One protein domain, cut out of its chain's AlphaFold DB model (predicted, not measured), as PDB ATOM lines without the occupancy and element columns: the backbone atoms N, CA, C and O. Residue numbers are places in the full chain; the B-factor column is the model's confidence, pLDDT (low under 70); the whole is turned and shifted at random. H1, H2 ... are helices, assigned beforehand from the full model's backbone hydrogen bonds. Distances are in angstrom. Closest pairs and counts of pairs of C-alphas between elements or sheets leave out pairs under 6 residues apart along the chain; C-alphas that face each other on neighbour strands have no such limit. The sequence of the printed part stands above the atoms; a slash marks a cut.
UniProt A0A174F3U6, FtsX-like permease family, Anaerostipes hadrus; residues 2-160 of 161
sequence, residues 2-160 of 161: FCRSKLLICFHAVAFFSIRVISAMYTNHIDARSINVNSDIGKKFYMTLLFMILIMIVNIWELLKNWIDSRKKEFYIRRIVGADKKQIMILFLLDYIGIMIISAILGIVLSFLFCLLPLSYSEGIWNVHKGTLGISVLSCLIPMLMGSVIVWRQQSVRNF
ATOM      1  N   PHE A   2     145.364 118.990 184.775       37.22
ATOM      2  CA  PHE A   2     146.586 119.347 185.522       37.22
ATOM      3  C   PHE A   2     147.273 120.686 185.145       37.22
ATOM      4  O   PHE A   2     147.861 121.324 186.011       37.22
ATOM      5  N   CYS A   3     147.175 121.160 183.891       53.91
ATOM      6  CA  CYS A   3     147.806 122.430 183.482       53.91
ATOM      7  C   CYS A   3     147.123 123.687 184.046       53.91
ATOM      8  O   CYS A   3     147.793 124.690 184.272       53.91
ATOM      9  N   ARG A   4     145.799 123.667 184.269       63.16
ATOM     10  CA  ARG A   4     145.052 124.901 184.582       63.16
ATOM     11  C   ARG A   4     145.209 125.342 186.037       63.16
ATOM     12  O   ARG A   4     145.383 126.530 186.279       63.16
ATOM     13  N   SER A   5     145.246 124.403 186.984       62.41
ATOM     14  CA  SER A   5     145.510 124.717 188.397       62.41
ATOM     15  C   SER A   5     146.937 125.232 188.617       62.41
ATOM     16  O   SER A   5     147.135 126.155 189.399       62.41
ATOM     17  N   LYS A   6     147.926 124.702 187.880       69.12
ATOM     18  CA  LYS A   6     149.318 125.184 187.932       69.12
ATOM     19  C   LYS A   6     149.451 126.626 187.434       69.12
ATOM     20  O   LYS A   6     150.149 127.414 188.055       69.12
ATOM     21  N   LEU A   7     148.733 126.986 186.368       70.88
ATOM     22  CA  LEU A   7     148.732 128.349 185.825       70.88
ATOM     23  C   LEU A   7     148.184 129.377 186.837       70.88
ATOM     24  O   LEU A   7     148.752 130.449 187.009       70.88
ATOM     25  N   LEU A   8     147.107 129.015 187.544       73.56
ATOM     26  CA  LEU A   8     146.492 129.819 188.609       73.56
ATOM     27  C   LEU A   8     147.434 130.065 189.791       73.56
ATOM     28  O   LEU A   8     147.514 131.195 190.277       73.56
ATOM     29  N   ILE A   9     148.153 129.018 190.213       77.69
ATOM     30  CA  ILE A   9     149.176 129.102 191.262       77.69
ATOM     31  C   ILE A   9     150.284 130.064 190.827       77.69
ATOM     32  O   ILE A   9     150.649 130.943 191.602       77.69
ATOM     33  N   CYS A  10     150.782 129.943 189.590       76.62
ATOM     34  CA  CYS A  10     151.828 130.826 189.074       76.62
ATOM     35  C   CYS A  10     151.384 132.294 189.063       76.62
ATOM     36  O   CYS A  10     152.129 133.153 189.527       76.62
ATOM     37  N   PHE A  11     150.170 132.592 188.589       79.75
ATOM     38  CA  PHE A  11     149.685 133.972 188.537       79.75
ATOM     39  C   PHE A  11     149.533 134.608 189.919       79.75
ATOM     40  O   PHE A  11     149.975 135.741 190.117       79.75
ATOM     41  N   HIS A  12     148.984 133.879 190.892       81.94
ATOM     42  CA  HIS A  12     148.886 134.403 192.253       81.94
ATOM     43  C   HIS A  12     150.247 134.508 192.934       81.94
ATOM     44  O   HIS A  12     150.511 135.509 193.592       81.94
ATOM     45  N   ALA A  13     151.137 133.533 192.737       82.25
ATOM     46  CA  ALA A  13     152.478 133.578 193.308       82.25
ATOM     47  C   ALA A  13     153.259 134.802 192.803       82.25
ATOM     48  O   ALA A  13     153.896 135.482 193.603       82.25
ATOM     49  N   VAL A  14     153.150 135.136 191.509       81.44
ATOM     50  CA  VAL A  14     153.762 136.344 190.925       81.44
ATOM     51  C   VAL A  14     153.157 137.626 191.509       81.44
ATOM     52  O   VAL A  14     153.900 138.551 191.840       81.44
ATOM     53  N   ALA A  15     151.834 137.690 191.684       81.06
ATOM     54  CA  ALA A  15     151.176 138.854 192.280       81.06
ATOM     55  C   ALA A  15     151.587 139.059 193.750       81.06
ATOM     56  O   ALA A  15     151.995 140.155 194.135       81.06
ATOM     57  N   PHE A  16     151.561 137.995 194.562       81.12
ATOM     58  CA  PHE A  16     151.988 138.041 195.964       81.12
ATOM     59  C   PHE A  16     153.472 138.384 196.107       81.12
ATOM     60  O   PHE A  16     153.824 139.193 196.967       81.12
ATOM     61  N   PHE A  17     154.327 137.826 195.244       82.19
ATOM     62  CA  PHE A  17     155.741 138.186 195.166       82.19
ATOM     63  C   PHE A  17     155.920 139.684 194.888       82.19
ATOM     64  O   PHE A  17     156.648 140.364 195.610       82.19
ATOM     65  N   SER A  18     155.207 140.220 193.892       80.12
ATOM     66  CA  SER A  18     155.303 141.633 193.493       80.12
ATOM     67  C   SER A  18     154.882 142.572 194.630       80.12
ATOM     68  O   SER A  18     155.589 143.530 194.937       80.12
ATOM     69  N   ILE A  19     153.784 142.259 195.328       81.38
ATOM     70  CA  ILE A  19     153.303 143.042 196.479       81.38
ATOM     71  C   ILE A  19     154.302 143.006 197.636       81.38
ATOM     72  O   ILE A  19     154.603 144.047 198.225       81.38
ATOM     73  N   ARG A  20     154.842 141.826 197.964       82.88
ATOM     74  CA  ARG A  20     155.829 141.680 199.041       82.88
ATOM     75  C   ARG A  20     157.129 142.418 198.740       82.88
ATOM     76  O   ARG A  20     157.664 143.043 199.650       82.88
ATOM     77  N   VAL A  21     157.599 142.400 197.494       78.81
ATOM     78  CA  VAL A  21     158.780 143.165 197.067       78.81
ATOM     79  C   VAL A  21     158.549 144.667 197.244       78.81
ATOM     80  O   VAL A  21     159.372 145.330 197.867       78.81
ATOM     81  N   ILE A  22     157.414 145.205 196.784       77.88
ATOM     82  CA  ILE A  22     157.102 146.638 196.942       77.88
ATOM     83  C   ILE A  22     157.000 147.016 198.427       77.88
ATOM     84  O   ILE A  22     157.541 148.041 198.842       77.88
ATOM     85  N   SER A  23     156.348 146.180 199.241       78.25
ATOM     86  CA  SER A  23     156.240 146.395 200.688       78.25
ATOM     87  C   SER A  23     157.609 146.406 201.372       78.25
ATOM     88  O   SER A  23     157.854 147.272 202.205       78.25
ATOM     89  N   ALA A  24     158.503 145.476 201.020       74.19
ATOM     90  CA  ALA A  24     159.855 145.430 201.567       74.19
ATOM     91  C   ALA A  24     160.672 146.669 201.166       74.19
ATOM     92  O   ALA A  24     161.391 147.228 201.991       74.19
ATOM     93  N   MET A  25     160.528 147.148 199.927       73.31
ATOM     94  CA  MET A  25     161.183 148.382 199.478       73.31
ATOM     95  C   MET A  25     160.690 149.614 200.243       73.31
ATOM     96  O   MET A  25     161.492 150.470 200.608       73.31
ATOM     97  N   TYR A  26     159.387 149.700 200.531       73.25
ATOM     98  CA  TYR A  26     158.834 150.802 201.316       73.25
ATOM     99  C   TYR A  26     159.436 150.862 202.727       73.25
ATOM    100  O   TYR A  26     159.879 151.929 203.146       73.25
ATOM    101  N   THR A  27     159.515 149.725 203.429       72.44
ATOM    102  CA  THR A  27     160.110 149.660 204.774       72.44
ATOM    103  C   THR A  27     161.581 150.086 204.759       72.44
ATOM    104  O   THR A  27     161.954 150.992 205.499       72.44
ATOM    105  N   ASN A  28     162.385 149.551 203.831       68.69
ATOM    106  CA  ASN A  28     163.801 149.923 203.698       68.69
ATOM    107  C   ASN A  28     164.004 151.424 203.411       68.69
ATOM    108  O   ASN A  28     164.931 152.047 203.930       68.69
ATOM    109  N   HIS A  29     163.136 152.035 202.598       66.38
ATOM    110  CA  HIS A  29     163.201 153.469 202.311       66.38
ATOM    111  C   HIS A  29     162.835 154.354 203.506       66.38
ATOM    112  O   HIS A  29     163.408 155.435 203.643       66.38
ATOM    113  N   ILE A  30     161.883 153.933 204.341       67.56
ATOM    114  CA  ILE A  30     161.506 154.666 205.556       67.56
ATOM    115  C   ILE A  30     162.642 154.613 206.580       67.56
ATOM    116  O   ILE A  30     163.009 155.660 207.115       67.56
ATOM    117  N   ASP A  31     163.261 153.446 206.771       66.88
ATOM    118  CA  ASP A  31     164.364 153.275 207.722       66.88
ATOM    119  C   ASP A  31     165.586 154.122 207.325       66.88
ATOM    120  O   ASP A  31     166.131 154.858 208.151       66.88
ATOM    121  N   ALA A  32     165.943 154.132 206.034       62.56
ATOM    122  CA  ALA A  32     167.054 154.927 205.501       62.56
ATOM    123  C   ALA A  32     166.792 156.449 205.456       62.56
ATOM    124  O   ALA A  32     167.734 157.241 205.393       62.56
ATOM    125  N   ARG A  33     165.523 156.890 205.452       63.34
ATOM    126  CA  ARG A  33     165.114 158.307 205.311       63.34
ATOM    127  C   ARG A  33     164.544 158.906 206.604       63.34
ATOM    128  O   ARG A  33     164.164 160.076 206.596       63.34
ATOM    129  N   SER A  34     164.526 158.156 207.708       63.66
ATOM    130  CA  SER A  34     163.955 158.536 209.015       63.66
ATOM    131  C   SER A  34     164.461 159.871 209.598       63.66
ATOM    132  O   SER A  34     163.822 160.431 210.482       63.66
ATOM    133  N   ILE A  35     165.540 160.447 209.049       60.28
ATOM    134  CA  ILE A  35     166.111 161.738 209.466       60.28
ATOM    135  C   ILE A  35     165.541 162.947 208.668       60.28
ATOM    136  O   ILE A  35     165.659 164.081 209.121       60.28
ATOM    137  N   ASN A  36     164.870 162.762 207.514       62.78
ATOM    138  CA  ASN A  36     164.198 163.851 206.765       62.78
ATOM    139  C   ASN A  36     163.143 163.309 205.769       62.78
ATOM    140  O   ASN A  36     163.366 163.259 204.548       62.78
ATOM    141  N   VAL A  37     162.009 162.832 206.290       64.38
ATOM    142  CA  VAL A  37     160.938 162.222 205.485       64.38
ATOM    143  C   VAL A  37     160.183 163.309 204.719       64.38
ATOM    144  O   VAL A  37     159.337 164.008 205.270       64.38
ATOM    145  N   ASN A  38     160.460 163.440 203.419       70.25
ATOM    146  CA  ASN A  38     159.645 164.294 202.563       70.25
ATOM    147  C   ASN A  38     158.256 163.660 202.374       70.25
ATOM    148  O   ASN A  38     158.147 162.532 201.881       70.25
ATOM    149  N   SER A  39     157.197 164.393 202.728       72.12
ATOM    150  CA  SER A  39     155.817 163.882 202.694       72.12
ATOM    151  C   SER A  39     155.358 163.446 201.291       72.12
ATOM    152  O   SER A  39     154.510 162.559 201.161       72.12
ATOM    153  N   ASP A  40     155.960 163.989 200.228       77.25
ATOM    154  CA  ASP A  40     155.598 163.668 198.842       77.25
ATOM    155  C   ASP A  40     156.004 162.255 198.415       77.25
ATOM    156  O   ASP A  40     155.338 161.639 197.581       77.25
ATOM    157  N   ILE A  41     157.095 161.721 198.974       74.06
ATOM    158  CA  ILE A  41     157.592 160.387 198.617       74.06
ATOM    159  C   ILE A  41     156.658 159.328 199.202       74.06
ATOM    160  O   ILE A  41     156.205 158.445 198.474       74.06
ATOM    161  N   GLY A  42     156.285 159.468 200.479       73.38
ATOM    162  CA  GLY A  42     155.336 158.566 201.137       73.38
ATOM    163  C   GLY A  42     153.979 158.519 200.427       73.38
ATOM    164  O   GLY A  42     153.447 157.433 200.191       73.38
ATOM    165  N   LYS A  43     153.462 159.678 199.992       78.94
ATOM    166  CA  LYS A  43     152.214 159.763 199.214       78.94
ATOM    167  C   LYS A  43     152.295 158.988 197.895       78.94
ATOM    168  O   LYS A  43     151.366 158.252 197.575       78.94
ATOM    169  N   LYS A  44     153.397 159.109 197.143       78.94
ATOM    170  CA  LYS A  44     153.584 158.377 195.875       78.94
ATOM    171  C   LYS A  44     153.571 156.861 196.084       78.94
ATOM    172  O   LYS A  44     152.870 156.166 195.356       78.94
ATOM    173  N   PHE A  45     154.270 156.362 197.105       75.88
ATOM    174  CA  PHE A  45     154.284 154.931 197.426       75.88
ATOM    175  C   PHE A  45     152.901 154.396 197.815       75.88
ATOM    176  O   PHE A  45     152.491 153.349 197.314       75.88
ATOM    177  N   TYR A  46     152.161 155.123 198.656       80.62
ATOM    178  CA  TYR A  46     150.814 154.714 199.063       80.62
ATOM    179  C   TYR A  46     149.854 154.629 197.867       80.62
ATOM    180  O   TYR A  46     149.122 153.650 197.727       80.62
ATOM    181  N   MET A  47     149.910 155.607 196.955       82.69
ATOM    182  CA  MET A  47     149.104 155.592 195.729       82.69
ATOM    183  C   MET A  47     149.436 154.392 194.830       82.69
ATOM    184  O   MET A  47     148.529 153.757 194.293       82.69
ATOM    185  N   THR A  48     150.718 154.032 194.691       81.25
ATOM    186  CA  THR A  48     151.133 152.851 193.912       81.25
ATOM    187  C   THR A  48     150.652 151.543 194.542       81.25
ATOM    188  O   THR A  48     150.149 150.673 193.829       81.25
ATOM    189  N   LEU A  49     150.755 151.401 195.869       81.75
ATOM    190  CA  LEU A  49     150.248 150.229 196.591       81.75
ATOM    191  C   LEU A  49     148.732 150.075 196.425       81.75
ATOM    192  O   LEU A  49     148.252 148.979 196.136       81.75
ATOM    193  N   LEU A  50     147.987 151.176 196.544       85.75
ATOM    194  CA  LEU A  50     146.539 151.183 196.348       85.75
ATOM    195  C   LEU A  50     146.161 150.730 194.931       85.75
ATOM    196  O   LEU A  50     145.276 149.891 194.765       85.75
ATOM    197  N   PHE A  51     146.872 151.215 193.909       84.62
ATOM    198  CA  PHE A  51     146.642 150.802 192.524       84.62
ATOM    199  C   PHE A  51     146.931 149.308 192.299       84.62
ATOM    200  O   PHE A  51     146.181 148.625 191.604       84.62
ATOM    201  N   MET A  52     147.972 148.767 192.938       82.88
ATOM    202  CA  MET A  52     148.293 147.337 192.869       82.88
ATOM    203  C   MET A  52     147.215 146.449 193.483       82.88
ATOM    204  O   MET A  52     146.883 145.409 192.913       82.88
ATOM    205  N   ILE A  53     146.635 146.860 194.612       84.44
ATOM    206  CA  ILE A  53     145.531 146.125 195.238       84.44
ATOM    207  C   ILE A  53     144.322 146.086 194.296       84.44
ATOM    208  O   ILE A  53     143.715 145.029 194.124       84.44
ATOM    209  N   LEU A  54     144.009 147.202 193.630       87.62
ATOM    210  CA  LEU A  54     142.928 147.250 192.641       87.62
ATOM    211  C   LEU A  54     143.178 146.275 191.481       87.62
ATOM    212  O   LEU A  54     142.294 145.482 191.155       87.62
ATOM    213  N   ILE A  55     144.386 146.271 190.907       84.25
ATOM    214  CA  ILE A  55     144.765 145.323 189.843       84.25
ATOM    215  C   ILE A  55     144.647 143.875 190.333       84.25
ATOM    216  O   ILE A  55     144.139 143.010 189.621       84.25
ATOM    217  N   MET A  56     145.083 143.594 191.562       83.12
ATOM    218  CA  MET A  56     145.004 142.256 192.144       83.12
ATOM    219  C   MET A  56     143.557 141.772 192.277       83.12
ATOM    220  O   MET A  56     143.282 140.616 191.965       83.12
ATOM    221  N   ILE A  57     142.627 142.641 192.683       86.81
ATOM    222  CA  ILE A  57     141.200 142.296 192.770       86.81
ATOM    223  C   ILE A  57     140.649 141.926 191.387       86.81
ATOM    224  O   ILE A  57     139.966 140.908 191.257       86.81
ATOM    225  N   VAL A  58     140.984 142.701 190.349       86.06
ATOM    226  CA  VAL A  58     140.572 142.408 188.964       86.06
ATOM    227  C   VAL A  58     141.141 141.063 188.500       86.06
ATOM    228  O   VAL A  58     140.392 140.215 188.015       86.06
ATOM    229  N   ASN A  59     142.430 140.812 188.741       83.25
ATOM    230  CA  ASN A  59     143.083 139.543 188.407       83.25
ATOM    231  C   ASN A  59     142.428 138.343 189.111       83.25
ATOM    232  O   ASN A  59     142.165 137.321 188.474       83.25
ATOM    233  N   ILE A  60     142.134 138.456 190.412       84.38
ATOM    234  CA  ILE A  60     141.444 137.400 191.169       84.38
ATOM    235  C   ILE A  60     140.074 137.118 190.547       84.38
ATOM    236  O   ILE A  60     139.708 135.956 190.374       84.38
ATOM    237  N   TRP A  61     139.326 138.159 190.179       85.62
ATOM    238  CA  TRP A  61     137.998 138.015 189.586       85.62
ATOM    239  C   TRP A  61     138.031 137.298 188.230       85.62
ATOM    240  O   TRP A  61     137.265 136.357 188.000       85.62
ATOM    241  N   GLU A  62     138.940 137.701 187.338       82.88
ATOM    242  CA  GLU A  62     139.120 137.064 186.027       82.88
ATOM    243  C   GLU A  62     139.502 135.586 186.156       82.88
ATOM    244  O   GLU A  62     138.942 134.714 185.480       82.88
ATOM    245  N   LEU A  63     140.435 135.286 187.060       81.44
ATOM    246  CA  LEU A  63     140.913 133.933 187.312       81.44
ATOM    247  C   LEU A  63     139.833 133.049 187.943       81.44
ATOM    248  O   LEU A  63     139.649 131.912 187.503       81.44
ATOM    249  N   LEU A  64     139.076 133.572 188.910       83.81
ATOM    250  CA  LEU A  64     137.957 132.868 189.535       83.81
ATOM    251  C   LEU A  64     136.871 132.532 188.507       83.81
ATOM    252  O   LEU A  64     136.405 131.393 188.446       83.81
ATOM    253  N   LYS A  65     136.512 133.490 187.644       83.25
ATOM    254  CA  LYS A  65     135.537 133.278 186.565       83.25
ATOM    255  C   LYS A  65     135.985 132.165 185.618       83.25
ATOM    256  O   LYS A  65     135.209 131.253 185.338       83.25
ATOM    257  N   ASN A  66     137.239 132.203 185.170       80.38
ATOM    258  CA  ASN A  66     137.818 131.171 184.305       80.38
ATOM    259  C   ASN A  66     137.844 129.794 184.971       80.38
ATOM    260  O   ASN A  66     137.612 128.768 184.323       80.38
ATOM    261  N   TRP A  67     138.139 129.765 186.266       81.00
ATOM    262  CA  TRP A  67     138.192 128.534 187.031       81.00
ATOM    263  C   TRP A  67     136.803 127.895 187.156       81.00
ATOM    264  O   TRP A  67     136.652 126.717 186.816       81.00
ATOM    265  N   ILE A  68     135.777 128.684 187.497       82.44
ATOM    266  CA  ILE A  68     134.374 128.241 187.533       82.44
ATOM    267  C   ILE A  68     133.919 127.770 186.147       82.44
ATOM    268  O   ILE A  68     133.376 126.671 186.021       82.44
ATOM    269  N   ASP A  69     134.177 128.554 185.097       81.62
ATOM    270  CA  ASP A  69     133.784 128.216 183.724       81.62
ATOM    271  C   ASP A  69     134.395 126.886 183.269       81.62
ATOM    272  O   ASP A  69     133.708 126.056 182.672       81.62
ATOM    273  N   SER A  70     135.659 126.634 183.612       77.50
ATOM    274  CA  SER A  70     136.339 125.384 183.264       77.50
ATOM    275  C   SER A  70     135.769 124.144 183.965       77.50
ATOM    276  O   SER A  70     135.898 123.038 183.446       77.50
ATOM    277  N   ARG A  71     135.117 124.332 185.119       81.88
ATOM    278  CA  ARG A  71     134.534 123.283 185.970       81.88
ATOM    279  C   ARG A  71     133.013 123.191 185.823       81.88
ATOM    280  O   ARG A  71     132.377 122.385 186.501       81.88
ATOM    281  N   LYS A  72     132.407 123.964 184.909       82.56
ATOM    282  CA  LYS A  72     130.953 123.956 184.677       82.56
ATOM    283  C   LYS A  72     130.415 122.555 184.397       82.56
ATOM    284  O   LYS A  72     129.411 122.181 184.986       82.56
ATOM    285  N   LYS A  73     131.085 121.750 183.563       83.88
ATOM    286  CA  LYS A  73     130.635 120.374 183.258       83.88
ATOM    287  C   LYS A  73     130.562 119.500 184.522       83.88
ATOM    288  O   LYS A  73     129.565 118.817 184.730       83.88
ATOM    289  N   GLU A  74     131.555 119.593 185.408       84.50
ATOM    290  CA  GLU A  74     131.554 118.900 186.708       84.50
ATOM    291  C   GLU A  74     130.419 119.393 187.618       84.50
ATOM    292  O   GLU A  74     129.778 118.590 188.294       84.50
ATOM    293  N   PHE A  75     130.135 120.701 187.605       84.00
ATOM    294  CA  PHE A  75     129.008 121.287 188.333       84.00
ATOM    295  C   PHE A  75     127.660 120.739 187.845       84.00
ATOM    296  O   PHE A  75     126.831 120.342 188.664       84.00
ATOM    297  N   TYR A  76     127.448 120.676 186.525       85.88
ATOM    298  CA  TYR A  76     126.219 120.133 185.941       85.88
ATOM    299  C   TYR A  76     126.021 118.659 186.304       85.88
ATOM    300  O   TYR A  76     124.939 118.299 186.759       85.88
ATOM    301  N   ILE A  77     127.064 117.828 186.198       89.62
ATOM    302  CA  ILE A  77     126.982 116.400 186.545       89.62
ATOM    303  C   ILE A  77     126.623 116.219 188.026       89.62
ATOM    304  O   ILE A  77     125.667 115.517 188.343       89.62
ATOM    305  N   ARG A  78     127.325 116.904 188.941       87.94
ATOM    306  CA  ARG A  78     127.048 116.815 190.389       87.94
ATOM    307  C   ARG A  78     125.633 117.267 190.741       87.94
ATOM    308  O   ARG A  78     125.015 116.720 191.648       87.94
ATOM    309  N   ARG A  79     125.105 118.242 190.003       86.56
ATOM    310  CA  ARG A  79     123.752 118.746 190.214       86.56
ATOM    311  C   ARG A  79     122.661 117.787 189.740       86.56
ATOM    312  O   ARG A  79     121.621 117.722 190.385       86.56
ATOM    313  N   ILE A  80     122.889 117.035 188.662       89.81
ATOM    314  CA  ILE A  80     121.941 116.007 188.190       89.81
ATOM    315  C   ILE A  80     121.825 114.866 189.215       89.81
ATOM    316  O   ILE A  80     120.750 114.311 189.396       89.81
ATOM    317  N   VAL A  81     122.905 114.579 189.951       88.94
ATOM    318  CA  VAL A  81     122.945 113.572 191.033       88.94
ATOM    319  C   VAL A  81     122.276 114.071 192.334       88.94
ATOM    320  O   VAL A  81     122.199 113.340 193.315       88.94
ATOM    321  N   GLY A  82     121.745 115.300 192.358       88.94
ATOM    322  CA  GLY A  82     120.965 115.827 193.485       88.94
ATOM    323  C   GLY A  82     121.760 116.626 194.523       88.94
ATOM    324  O   GLY A  82     121.222 116.944 195.579       88.94
ATOM    325  N   ALA A  83     123.018 116.987 194.251       87.44
ATOM    326  CA  ALA A  83     123.794 117.811 195.179       87.44
ATOM    327  C   ALA A  83     123.293 119.272 195.231       87.44
ATOM    328  O   ALA A  83     122.974 119.881 194.202       87.44
ATOM    329  N   ASP A  84     123.272 119.859 196.434       89.50
ATOM    330  CA  ASP A  84     122.874 121.254 196.641       89.50
ATOM    331  C   ASP A  84     123.891 122.216 196.001       89.50
ATOM    332  O   ASP A  84     125.108 122.100 196.170       89.50
ATOM    333  N   LYS A  85     123.380 123.227 195.289       85.12
ATOM    334  CA  LYS A  85     124.175 124.268 194.621       85.12
ATOM    335  C   LYS A  85     125.141 124.941 195.596       85.12
ATOM    336  O   LYS A  85     126.274 125.227 195.216       85.12
ATOM    337  N   LYS A  86     124.689 125.206 196.831       86.75
ATOM    338  CA  LYS A  86     125.501 125.882 197.854       86.75
ATOM    339  C   LYS A  86     126.674 125.015 198.294       86.75
ATOM    340  O   LYS A  86     127.795 125.511 198.347       86.75
ATOM    341  N   GLN A  87     126.436 123.728 198.539       86.62
ATOM    342  CA  GLN A  87     127.484 122.782 198.933       86.62
ATOM    343  C   GLN A  87     128.572 122.671 197.863       86.62
ATOM    344  O   GLN A  87     129.759 122.745 198.173       86.62
ATOM    345  N   ILE A  88     128.170 122.573 196.592       85.81
ATOM    346  CA  ILE A  88     129.115 122.511 195.474       85.81
ATOM    347  C   ILE A  88     129.925 123.813 195.380       85.81
ATOM    348  O   ILE A  88     131.143 123.770 195.233       85.81
ATOM    349  N   MET A  89     129.268 124.973 195.500       83.88
ATOM    350  CA  MET A  89     129.936 126.276 195.442       83.88
ATOM    351  C   MET A  89     130.960 126.454 196.571       83.88
ATOM    352  O   MET A  89     132.065 126.916 196.306       83.88
ATOM    353  N   ILE A  90     130.619 126.064 197.804       87.25
ATOM    354  CA  ILE A  90     131.512 126.164 198.970       87.25
ATOM    355  C   ILE A  90     132.730 125.255 198.806       87.25
ATOM    356  O   ILE A  90     133.849 125.714 199.017       87.25
ATOM    357  N   LEU A  91     132.529 123.998 198.395       87.12
ATOM    358  CA  LEU A  91     133.625 123.050 198.171       87.12
ATOM    359  C   LEU A  91     134.646 123.620 197.182       87.12
ATOM    360  O   LEU A  91     135.850 123.605 197.417       87.12
ATOM    361  N   PHE A  92     134.143 124.183 196.090       82.88
ATOM    362  CA  PHE A  92     134.976 124.782 195.067       82.88
ATOM    363  C   PHE A  92     135.651 126.088 195.535       82.88
ATOM    364  O   PHE A  92     136.826 126.311 195.248       82.88
ATOM    365  N   LEU A  93     134.963 126.940 196.300       84.19
ATOM    366  CA  LEU A  93     135.597 128.116 196.906       84.19
ATOM    367  C   LEU A  93     136.749 127.720 197.841       84.19
ATOM    368  O   LEU A  93     137.796 128.360 197.810       84.19
ATOM    369  N   LEU A  94     136.575 126.662 198.637       86.94
ATOM    370  CA  LEU A  94     137.615 126.147 199.528       86.94
ATOM    371  C   LEU A  94     138.826 125.619 198.752       86.94
ATOM    372  O   LEU A  94     139.954 125.960 199.103       86.94
ATOM    373  N   ASP A  95     138.609 124.878 197.661       87.00
ATOM    374  CA  ASP A  95     139.692 124.438 196.770       87.00
ATOM    375  C   ASP A  95     140.475 125.633 196.203       87.00
ATOM    376  O   ASP A  95     141.709 125.627 196.158       87.00
ATOM    377  N   TYR A  96     139.763 126.686 195.787       84.25
ATOM    378  CA  TYR A  96     140.384 127.907 195.281       84.25
ATOM    379  C   TYR A  96     141.186 128.630 196.369       84.25
ATOM    380  O   TYR A  96     142.330 129.013 196.139       84.25
ATOM    381  N   ILE A  97     140.635 128.766 197.577       86.38
ATOM    382  CA  ILE A  97     141.331 129.365 198.723       86.38
ATOM    383  C   ILE A  97     142.582 128.553 199.091       86.38
ATOM    384  O   ILE A  97     143.624 129.140 199.379       86.38
ATOM    385  N   GLY A  98     142.537 127.222 199.015       86.94
ATOM    386  CA  GLY A  98     143.720 126.379 199.213       86.94
ATOM    387  C   GLY A  98     144.844 126.713 198.225       86.94
ATOM    388  O   GLY A  98     146.000 126.880 198.620       86.94
ATOM    389  N   ILE A  99     144.500 126.910 196.949       86.56
ATOM    390  CA  ILE A  99     145.441 127.358 195.911       86.56
ATOM    391  C   ILE A  99     146.002 128.753 196.233       86.56
ATOM    392  O   ILE A  99     147.212 128.965 196.110       86.56
ATOM    393  N   MET A 100     145.155 129.681 196.690       85.12
ATOM    394  CA  MET A 100     145.568 131.026 197.109       85.12
ATOM    395  C   MET A 100     146.618 130.967 198.220       85.12
ATOM    396  O   MET A 100     147.658 131.613 198.113       85.12
ATOM    397  N   ILE A 101     146.388 130.158 199.255       87.81
ATOM    398  CA  ILE A 101     147.303 130.033 200.398       87.81
ATOM    399  C   ILE A 101     148.664 129.495 199.946       87.81
ATOM    400  O   ILE A 101     149.695 130.083 200.271       87.81
ATOM    401  N   ILE A 102     148.683 128.430 199.140       88.44
ATOM    402  CA  ILE A 102     149.928 127.847 198.612       88.44
ATOM    403  C   ILE A 102     150.699 128.880 197.781       88.44
ATOM    404  O   ILE A 102     151.912 129.026 197.926       88.44
ATOM    405  N   SER A 103     149.996 129.631 196.934       86.25
ATOM    406  CA  SER A 103     150.613 130.672 196.111       86.25
ATOM    407  C   SER A 103     151.148 131.849 196.933       86.25
ATOM    408  O   SER A 103     152.207 132.379 196.607       86.25
ATOM    409  N   ALA A 104     150.472 132.222 198.025       85.25
ATOM    410  CA  ALA A 104     150.929 133.263 198.937       85.25
ATOM    411  C   ALA A 104     152.209 132.834 199.664       85.25
ATOM    412  O   ALA A 104     153.167 133.600 199.710       85.25
ATOM    413  N   ILE A 105     152.258 131.593 200.163       88.44
ATOM    414  CA  ILE A 105     153.462 131.023 200.785       88.44
ATOM    415  C   ILE A 105     154.621 131.023 199.783       88.44
ATOM    416  O   ILE A 105     155.698 131.520 200.102       88.44
ATOM    417  N   LEU A 106     154.390 130.544 198.556       87.69
ATOM    418  CA  LEU A 106     155.399 130.568 197.495       87.69
ATOM    419  C   LEU A 106     155.881 131.991 197.208       87.69
ATOM    420  O   LEU A 106     157.085 132.228 197.209       87.69
ATOM    421  N   GLY A 107     154.968 132.947 197.024       84.12
ATOM    422  CA  GLY A 107     155.314 134.347 196.778       84.12
ATOM    423  C   GLY A 107     156.204 134.928 197.878       84.12
ATOM    424  O   GLY A 107     157.213 135.556 197.575       84.12
ATOM    425  N   ILE A 108     155.889 134.651 199.148       83.00
ATOM    426  CA  ILE A 108     156.682 135.097 200.304       83.00
ATOM    427  C   ILE A 108     158.081 134.473 200.300       83.00
ATOM    428  O   ILE A 108     159.067 135.190 200.475       83.00
ATOM    429  N   VAL A 109     158.174 133.157 200.092       87.19
ATOM    430  CA  VAL A 109     159.455 132.433 200.063       87.19
ATOM    431  C   VAL A 109     160.335 132.938 198.919       87.19
ATOM    432  O   VAL A 109     161.516 133.211 199.130       87.19
ATOM    433  N   LEU A 110     159.758 133.132 197.729       83.88
ATOM    434  CA  LEU A 110     160.456 133.708 196.580       83.88
ATOM    435  C   LEU A 110     160.941 135.135 196.863       83.88
ATOM    436  O   LEU A 110     162.074 135.461 196.515       83.88
ATOM    437  N   SER A 111     160.134 135.980 197.516       80.31
ATOM    438  CA  SER A 111     160.547 137.341 197.887       80.31
ATOM    439  C   SER A 111     161.715 137.337 198.867       80.31
ATOM    440  O   SER A 111     162.646 138.123 198.711       80.31
ATOM    441  N   PHE A 112     161.689 136.441 199.854       79.81
ATOM    442  CA  PHE A 112     162.776 136.315 200.819       79.81
ATOM    443  C   PHE A 112     164.072 135.842 200.152       79.81
ATOM    444  O   PHE A 112     165.127 136.438 200.360       79.81
ATOM    445  N   LEU A 113     163.986 134.830 199.282       80.88
ATOM    446  CA  LEU A 113     165.133 134.336 198.518       80.88
ATOM    447  C   LEU A 113     165.713 135.417 197.597       80.88
ATOM    448  O   LEU A 113     166.929 135.538 197.477       80.88
ATOM    449  N   PHE A 114     164.849 136.230 196.982       74.50
ATOM    450  CA  PHE A 114     165.274 137.353 196.153       74.50
ATOM    451  C   PHE A 114     166.028 138.420 196.956       74.50
ATOM    452  O   PHE A 114     167.031 138.943 196.485       74.50
ATOM    453  N   CYS A 115     165.589 138.702 198.186       70.50
ATOM    454  CA  CYS A 115     166.260 139.653 199.074       70.50
ATOM    455  C   CYS A 115     167.629 139.155 199.570       70.50
ATOM    456  O   CYS A 115     168.499 139.964 199.879       70.50
ATOM    457  N   LEU A 116     167.830 137.835 199.650       72.69
ATOM    458  CA  LEU A 116     169.082 137.218 200.100       72.69
ATOM    459  C   LEU A 116     170.173 137.203 199.007       72.69
ATOM    460  O   LEU A 116     171.341 136.950 199.297       72.69
ATOM    461  N   LEU A 117     169.816 137.439 197.737       70.12
ATOM    462  CA  LEU A 117     170.765 137.385 196.625       70.12
ATOM    463  C   LEU A 117     171.805 138.530 196.714       70.12
ATOM    464  O   LEU A 117     171.413 139.696 196.786       70.12
ATOM    465  N   PRO A 118     173.124 138.245 196.600       57.12
ATOM    466  CA  PRO A 118     174.199 139.247 196.701       57.12
ATOM    467  C   PRO A 118     174.111 140.391 195.679       57.12
ATOM    468  O   PRO A 118     174.661 141.468 195.897       57.12
ATOM    469  N   LEU A 119     173.388 140.180 194.573       57.34
ATOM    470  CA  LEU A 119     173.089 141.205 193.567       57.34
ATOM    471  C   LEU A 119     172.234 142.360 194.120       57.34
ATOM    472  O   LEU A 119     172.194 143.423 193.507       57.34
ATOM    473  N   SER A 120     171.564 142.169 195.262       55.31
ATOM    474  CA  SER A 120     170.755 143.195 195.929       55.31
ATOM    475  C   SER A 120     171.587 144.138 196.816       55.31
ATOM    476  O   SER A 120     171.169 145.269 197.037       55.31
ATOM    477  N   TYR A 121     172.774 143.708 197.274       51.03
ATOM    478  CA  TYR A 121     173.625 144.429 198.242       51.03
ATOM    479  C   TYR A 121     174.786 145.222 197.598       51.03
ATOM    480  O   TYR A 121     175.527 145.917 198.282       51.03
ATOM    481  N   SER A 122     174.978 145.142 196.277       51.78
ATOM    482  CA  SER A 122     176.030 145.912 195.597       51.78
ATOM    483  C   SER A 122     175.665 147.403 195.501       51.78
ATOM    484  O   SER A 122     174.662 147.765 194.889       51.78
ATOM    485  N   GLU A 123     176.520 148.264 196.057       50.91
ATOM    486  CA  GLU A 123     176.407 149.732 196.207       50.91
ATOM    487  C   GLU A 123     176.209 150.536 194.890       50.91
ATOM    488  O   GLU A 123     176.046 151.755 194.903       50.91
ATOM    489  N   GLY A 124     176.181 149.892 193.715       49.19
ATOM    490  CA  GLY A 124     176.053 150.543 192.397       49.19
ATOM    491  C   GLY A 124     174.622 150.852 191.916       49.19
ATOM    492  O   GLY A 124     174.412 151.086 190.726       49.19
ATOM    493  N   ILE A 125     173.605 150.788 192.784       49.75
ATOM    494  CA  ILE A 125     172.243 150.382 192.388       49.75
ATOM    495  C   ILE A 125     171.110 151.394 192.746       49.75
ATOM    496  O   ILE A 125     169.918 151.082 192.766       49.75
ATOM    497  N   TRP A 126     171.392 152.692 192.868       48.25
ATOM    498  CA  TRP A 126     170.299 153.690 192.926       48.25
ATOM    499  C   TRP A 126     169.383 153.676 191.673       48.25
ATOM    500  O   TRP A 126     168.219 154.077 191.743       48.25
ATOM    501  N   ASN A 127     169.855 153.121 190.545       50.53
ATOM    502  CA  ASN A 127     169.057 152.894 189.332       50.53
ATOM    503  C   ASN A 127     168.238 151.582 189.323       50.53
ATOM    504  O   ASN A 127     167.174 151.554 188.701       50.53
ATOM    505  N   VAL A 128     168.646 150.514 190.028       52.94
ATOM    506  CA  VAL A 128     167.835 149.269 190.087       52.94
ATOM    507  C   VAL A 128     166.686 149.413 191.083       52.94
ATOM    508  O   VAL A 128     165.685 148.719 190.950       52.94
ATOM    509  N   HIS A 129     166.736 150.382 192.003       52.34
ATOM    510  CA  HIS A 129     165.604 150.687 192.885       52.34
ATOM    511  C   HIS A 129     164.379 151.215 192.107       52.34
ATOM    512  O   HIS A 129     163.254 150.771 192.331       52.34
ATOM    513  N   LYS A 130     164.592 152.084 191.103       54.25
ATOM    514  CA  LYS A 130     163.530 152.505 190.163       54.25
ATOM    515  C   LYS A 130     163.126 151.372 189.212       54.25
ATOM    516  O   LYS A 130     161.942 151.208 188.922       54.25
ATOM    517  N   GLY A 131     164.100 150.575 188.763       59.81
ATOM    518  CA  GLY A 131     163.871 149.415 187.898       59.81
ATOM    519  C   GLY A 131     163.020 148.328 188.559       59.81
ATOM    520  O   GLY A 131     162.141 147.768 187.914       59.81
ATOM    521  N   THR A 132     163.207 148.079 189.856       64.62
ATOM    522  CA  THR A 132     162.493 147.030 190.604       64.62
ATOM    523  C   THR A 132     161.003 147.339 190.732       64.62
ATOM    524  O   THR A 132     160.176 146.447 190.538       64.62
ATOM    525  N   LEU A 133     160.638 148.608 190.956       63.06
ATOM    526  CA  LEU A 133     159.238 149.038 190.918       63.06
ATOM    527  C   LEU A 133     158.632 148.807 189.526       63.06
ATOM    528  O   LEU A 133     157.564 148.211 189.420       63.06
ATOM    529  N   GLY A 134     159.341 149.180 188.455       66.94
ATOM    530  CA  GLY A 134     158.892 148.939 187.079       66.94
ATOM    531  C   GLY A 134     158.698 147.453 186.756       66.94
ATOM    532  O   GLY A 134     157.662 147.074 186.213       66.94
ATOM    533  N   ILE A 135     159.648 146.602 187.153       69.06
ATOM    534  CA  ILE A 135     159.585 145.147 186.952       69.06
ATOM    535  C   ILE A 135     158.395 144.549 187.711       69.06
ATOM    536  O   ILE A 135     157.672 143.743 187.135       69.06
ATOM    537  N   SER A 136     158.146 144.982 188.953       69.06
ATOM    538  CA  SER A 136     157.010 144.507 189.760       69.06
ATOM    539  C   SER A 136     155.642 144.937 189.206       69.06
ATOM    540  O   SER A 136     154.652 144.215 189.321       69.06
ATOM    541  N   VAL A 137     155.573 146.105 188.559       70.44
ATOM    542  CA  VAL A 137     154.353 146.560 187.881       70.44
ATOM    543  C   VAL A 137     154.135 145.768 186.593       70.44
ATOM    544  O   VAL A 137     153.035 145.267 186.360       70.44
ATOM    545  N   LEU A 138     155.185 145.585 185.789       76.69
ATOM    546  CA  LEU A 138     155.141 144.779 184.567       76.69
ATOM    547  C   LEU A 138     154.761 143.320 184.860       76.69
ATOM    548  O   LEU A 138     153.931 142.754 184.148       76.69
ATOM    549  N   SER A 139     155.288 142.726 185.934       75.00
ATOM    550  CA  SER A 139     154.962 141.353 186.333       75.00
ATOM    551  C   SER A 139     153.510 141.172 186.766       75.00
ATOM    552  O   SER A 139     153.000 140.065 186.631       75.00
ATOM    553  N   CYS A 140     152.826 142.220 187.234       73.19
ATOM    554  CA  CYS A 140     151.388 142.188 187.526       73.19
ATOM    555  C   CYS A 140     150.511 142.435 186.285       73.19
ATOM    556  O   CYS A 140     149.397 141.912 186.214       73.19
ATOM    557  N   LEU A 141     151.011 143.179 185.291       76.94
ATOM    558  CA  LEU A 141     150.290 143.459 184.041       76.94
ATOM    559  C   LEU A 141     150.280 142.268 183.074       76.94
ATOM    560  O   LEU A 141     149.264 142.009 182.430       76.94
ATOM    561  N   ILE A 142     151.379 141.510 182.991       79.25
ATOM    562  CA  ILE A 142     151.481 140.314 182.134       79.25
ATOM    563  C   ILE A 142     150.372 139.278 182.448       79.25
ATOM    564  O   ILE A 142     149.715 138.818 181.510       79.25
ATOM    565  N   PRO A 143     150.093 138.932 183.723       73.81
ATOM    566  CA  PRO A 143     148.956 138.107 184.124       73.81
ATOM    567  C   PRO A 143     147.601 138.596 183.638       73.81
ATOM    568  O   PRO A 143     146.795 137.784 183.197       73.81
ATOM    569  N   MET A 144     147.373 139.906 183.685       75.75
ATOM    570  CA  MET A 144     146.100 140.522 183.312       75.75
ATOM    571  C   MET A 144     145.874 140.441 181.792       75.75
ATOM    572  O   MET A 144     144.800 140.076 181.312       75.75
ATOM    573  N   LEU A 145     146.929 140.680 181.004       80.50
ATOM    574  CA  LEU A 145     146.890 140.515 179.547       80.50
ATOM    575  C   LEU A 145     146.718 139.046 179.142       80.50
ATOM    576  O   LEU A 145     145.937 138.719 178.252       80.50
ATOM    577  N   MET A 146     147.404 138.128 179.820       78.25
ATOM    578  CA  MET A 146     147.237 136.696 179.566       78.25
ATOM    579  C   MET A 146     145.843 136.204 179.976       78.25
ATOM    580  O   MET A 146     145.235 135.420 179.247       78.25
ATOM    581  N   GLY A 147     145.314 136.678 181.107       73.06
ATOM    582  CA  GLY A 147     143.966 136.380 181.593       73.06
ATOM    583  C   GLY A 147     142.897 136.772 180.578       73.06
ATOM    584  O   GLY A 147     142.102 135.924 180.163       73.06
ATOM    585  N   SER A 148     142.949 138.009 180.090       73.75
ATOM    586  CA  SER A 148     142.044 138.520 179.054       73.75
ATOM    587  C   SER A 148     142.160 137.767 177.722       73.75
ATOM    588  O   SER A 148     141.134 137.396 177.147       73.75
ATOM    589  N   VAL A 149     143.370 137.422 177.262       79.44
ATOM    590  CA  VAL A 149     143.567 136.587 176.056       79.44
ATOM    591  C   VAL A 149     142.959 135.190 176.228       79.44
ATOM    592  O   VAL A 149     142.336 134.660 175.303       79.44
ATOM    593  N   ILE A 150     143.104 134.580 177.408       74.62
ATOM    594  CA  ILE A 150     142.521 133.266 177.705       74.62
ATOM    595  C   ILE A 150     140.990 133.347 177.724       74.62
ATOM    596  O   ILE A 150     140.340 132.476 177.142       74.62
ATOM    597  N   VAL A 151     140.413 134.378 178.352       72.31
ATOM    598  CA  VAL A 151     138.956 134.608 178.375       72.31
ATOM    599  C   VAL A 151     138.424 134.782 176.956       72.31
ATOM    600  O   VAL A 151     137.457 134.116 176.585       72.31
ATOM    601  N   TRP A 152     139.080 135.622 176.154       72.12
ATOM    602  CA  TRP A 152     138.690 135.890 174.775       72.12
ATOM    603  C   TRP A 152     138.738 134.622 173.919       72.12
ATOM    604  O   TRP A 152     137.772 134.303 173.228       72.12
ATOM    605  N   ARG A 153     139.805 133.819 174.044       71.69
ATOM    606  CA  ARG A 153     139.908 132.526 173.351       71.69
ATOM    607  C   ARG A 153     138.791 131.568 173.777       71.69
ATOM    608  O   ARG A 153     138.233 130.875 172.935       71.69
ATOM    609  N   GLN A 154     138.437 131.528 175.064       70.44
ATOM    610  CA  GLN A 154     137.346 130.678 175.553       70.44
ATOM    611  C   GLN A 154     135.964 131.156 175.095       70.44
ATOM    612  O   GLN A 154     135.089 130.334 174.840       70.44
ATOM    613  N   GLN A 155     135.740 132.467 175.000       68.06
ATOM    614  CA  GLN A 155     134.509 133.019 174.431       68.06
ATOM    615  C   GLN A 155     134.408 132.736 172.936       68.06
ATOM    616  O   GLN A 155     133.358 132.302 172.488       68.06
ATOM    617  N   SER A 156     135.502 132.904 172.193       69.12
ATOM    618  CA  SER A 156     135.549 132.607 170.764       69.12
ATOM    619  C   SER A 156     135.164 131.154 170.486       69.12
ATOM    620  O   SER A 156     134.251 130.925 169.708       69.12
ATOM    621  N   VAL A 157     135.756 130.183 171.193       70.12
ATOM    622  CA  VAL A 157     135.415 128.757 171.023       70.12
ATOM    623  C   VAL A 157     133.949 128.464 171.368       70.12
ATOM    624  O   VAL A 157     133.299 127.734 170.635       70.12
ATOM    625  N   ARG A 158     133.403 129.064 172.436       62.31
ATOM    626  CA  ARG A 158     131.989 128.888 172.823       62.31
ATOM    627  C   ARG A 158     130.985 129.504 171.852       62.31
ATOM    628  O   ARG A 158     129.835 129.102 171.883       62.31
ATOM    629  N   ASN A 159     131.382 130.491 171.053       65.06
ATOM    630  CA  ASN A 159     130.495 131.106 170.063       65.06
ATOM    631  C   ASN A 159     130.366 130.263 168.780       65.06
ATOM    632  O   ASN A 159     129.527 130.584 167.942       65.06
ATOM    633  N   PHE A 160     131.211 129.239 168.604       65.00
ATOM    634  CA  PHE A 160     131.164 128.314 167.468       65.00
ATOM    635  C   PHE A 160     130.481 126.970 167.798       65.00
ATOM    636  O   PHE A 160     130.277 126.178 166.880       65.00
TER     637      PHE A 160
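This is residues 2 to 160 of the 161 residues of the protein "FtsX-like permease family" of Anaerostipes hadrus (UniProt A0A174F3U6). Three long helices, H1, H2 and H5, lie side by side as a bundle, and a fourth long helix, H4, crosses H1 and is apart from H5. Short H3 is near one end of this rod, between H2 and H4 along the chain. The printed part has 159 residues with five named helices in the order H1 to H5 and no named strand, an all-helix domain. It is loose, with a radius of gyration of the C-alphas of 19.8 A and spans of 67 by 31 by 31 A.

H1, residues 2 to 33, is the hub. It forms a hairpin with H2, residues 39 to 70: they touch at a shallow tilt of 8 degrees, opposite ways, with closest C-alphas Ala 15 and Met 56 7.0 A apart. H3, residues 72 to 80, meets H2 only through their link. H3 and H4, residues 85 to 116, form a hairpin that only just touches, with 3 pairs of C-alphas within 8 A; the closest, Arg 79 and Lys 85, are 7.1 A apart. H4 touches H1 with residues 99 to 111 alone, at a steep tilt of 47 degrees, the same way; the closest C-alphas, Phe 17 and Gly 107, are 4.2 A apart. H5, residues 126 to 158, touches H1, with closest C-alphas Ser 18 and Ser 136 at 5.0 A, and H2, with Asn 59 and Met 144 at 6.0 A. Every O i to N i+4 pair is within hydrogen-bond range in H2, H3 and H4; H1 has 27 of 28 and H5 25 of 29.

H1 begins at C-alpha 2 (146.586, 119.347, 185.522) and is 47.5 A long. H2 is 47.3 A, H3 12.5 A, H4 47.1 A and H5 49.9 A, ending at C-alpha 158 (131.989, 128.888, 172.823).

The printed part has no cut and no long link. Residues 155 to 160, of which 155 to 158 belong to H5, stand free. Mean pLDDT of the printed part is 75.8; residues 118 to 136 are among those under 70.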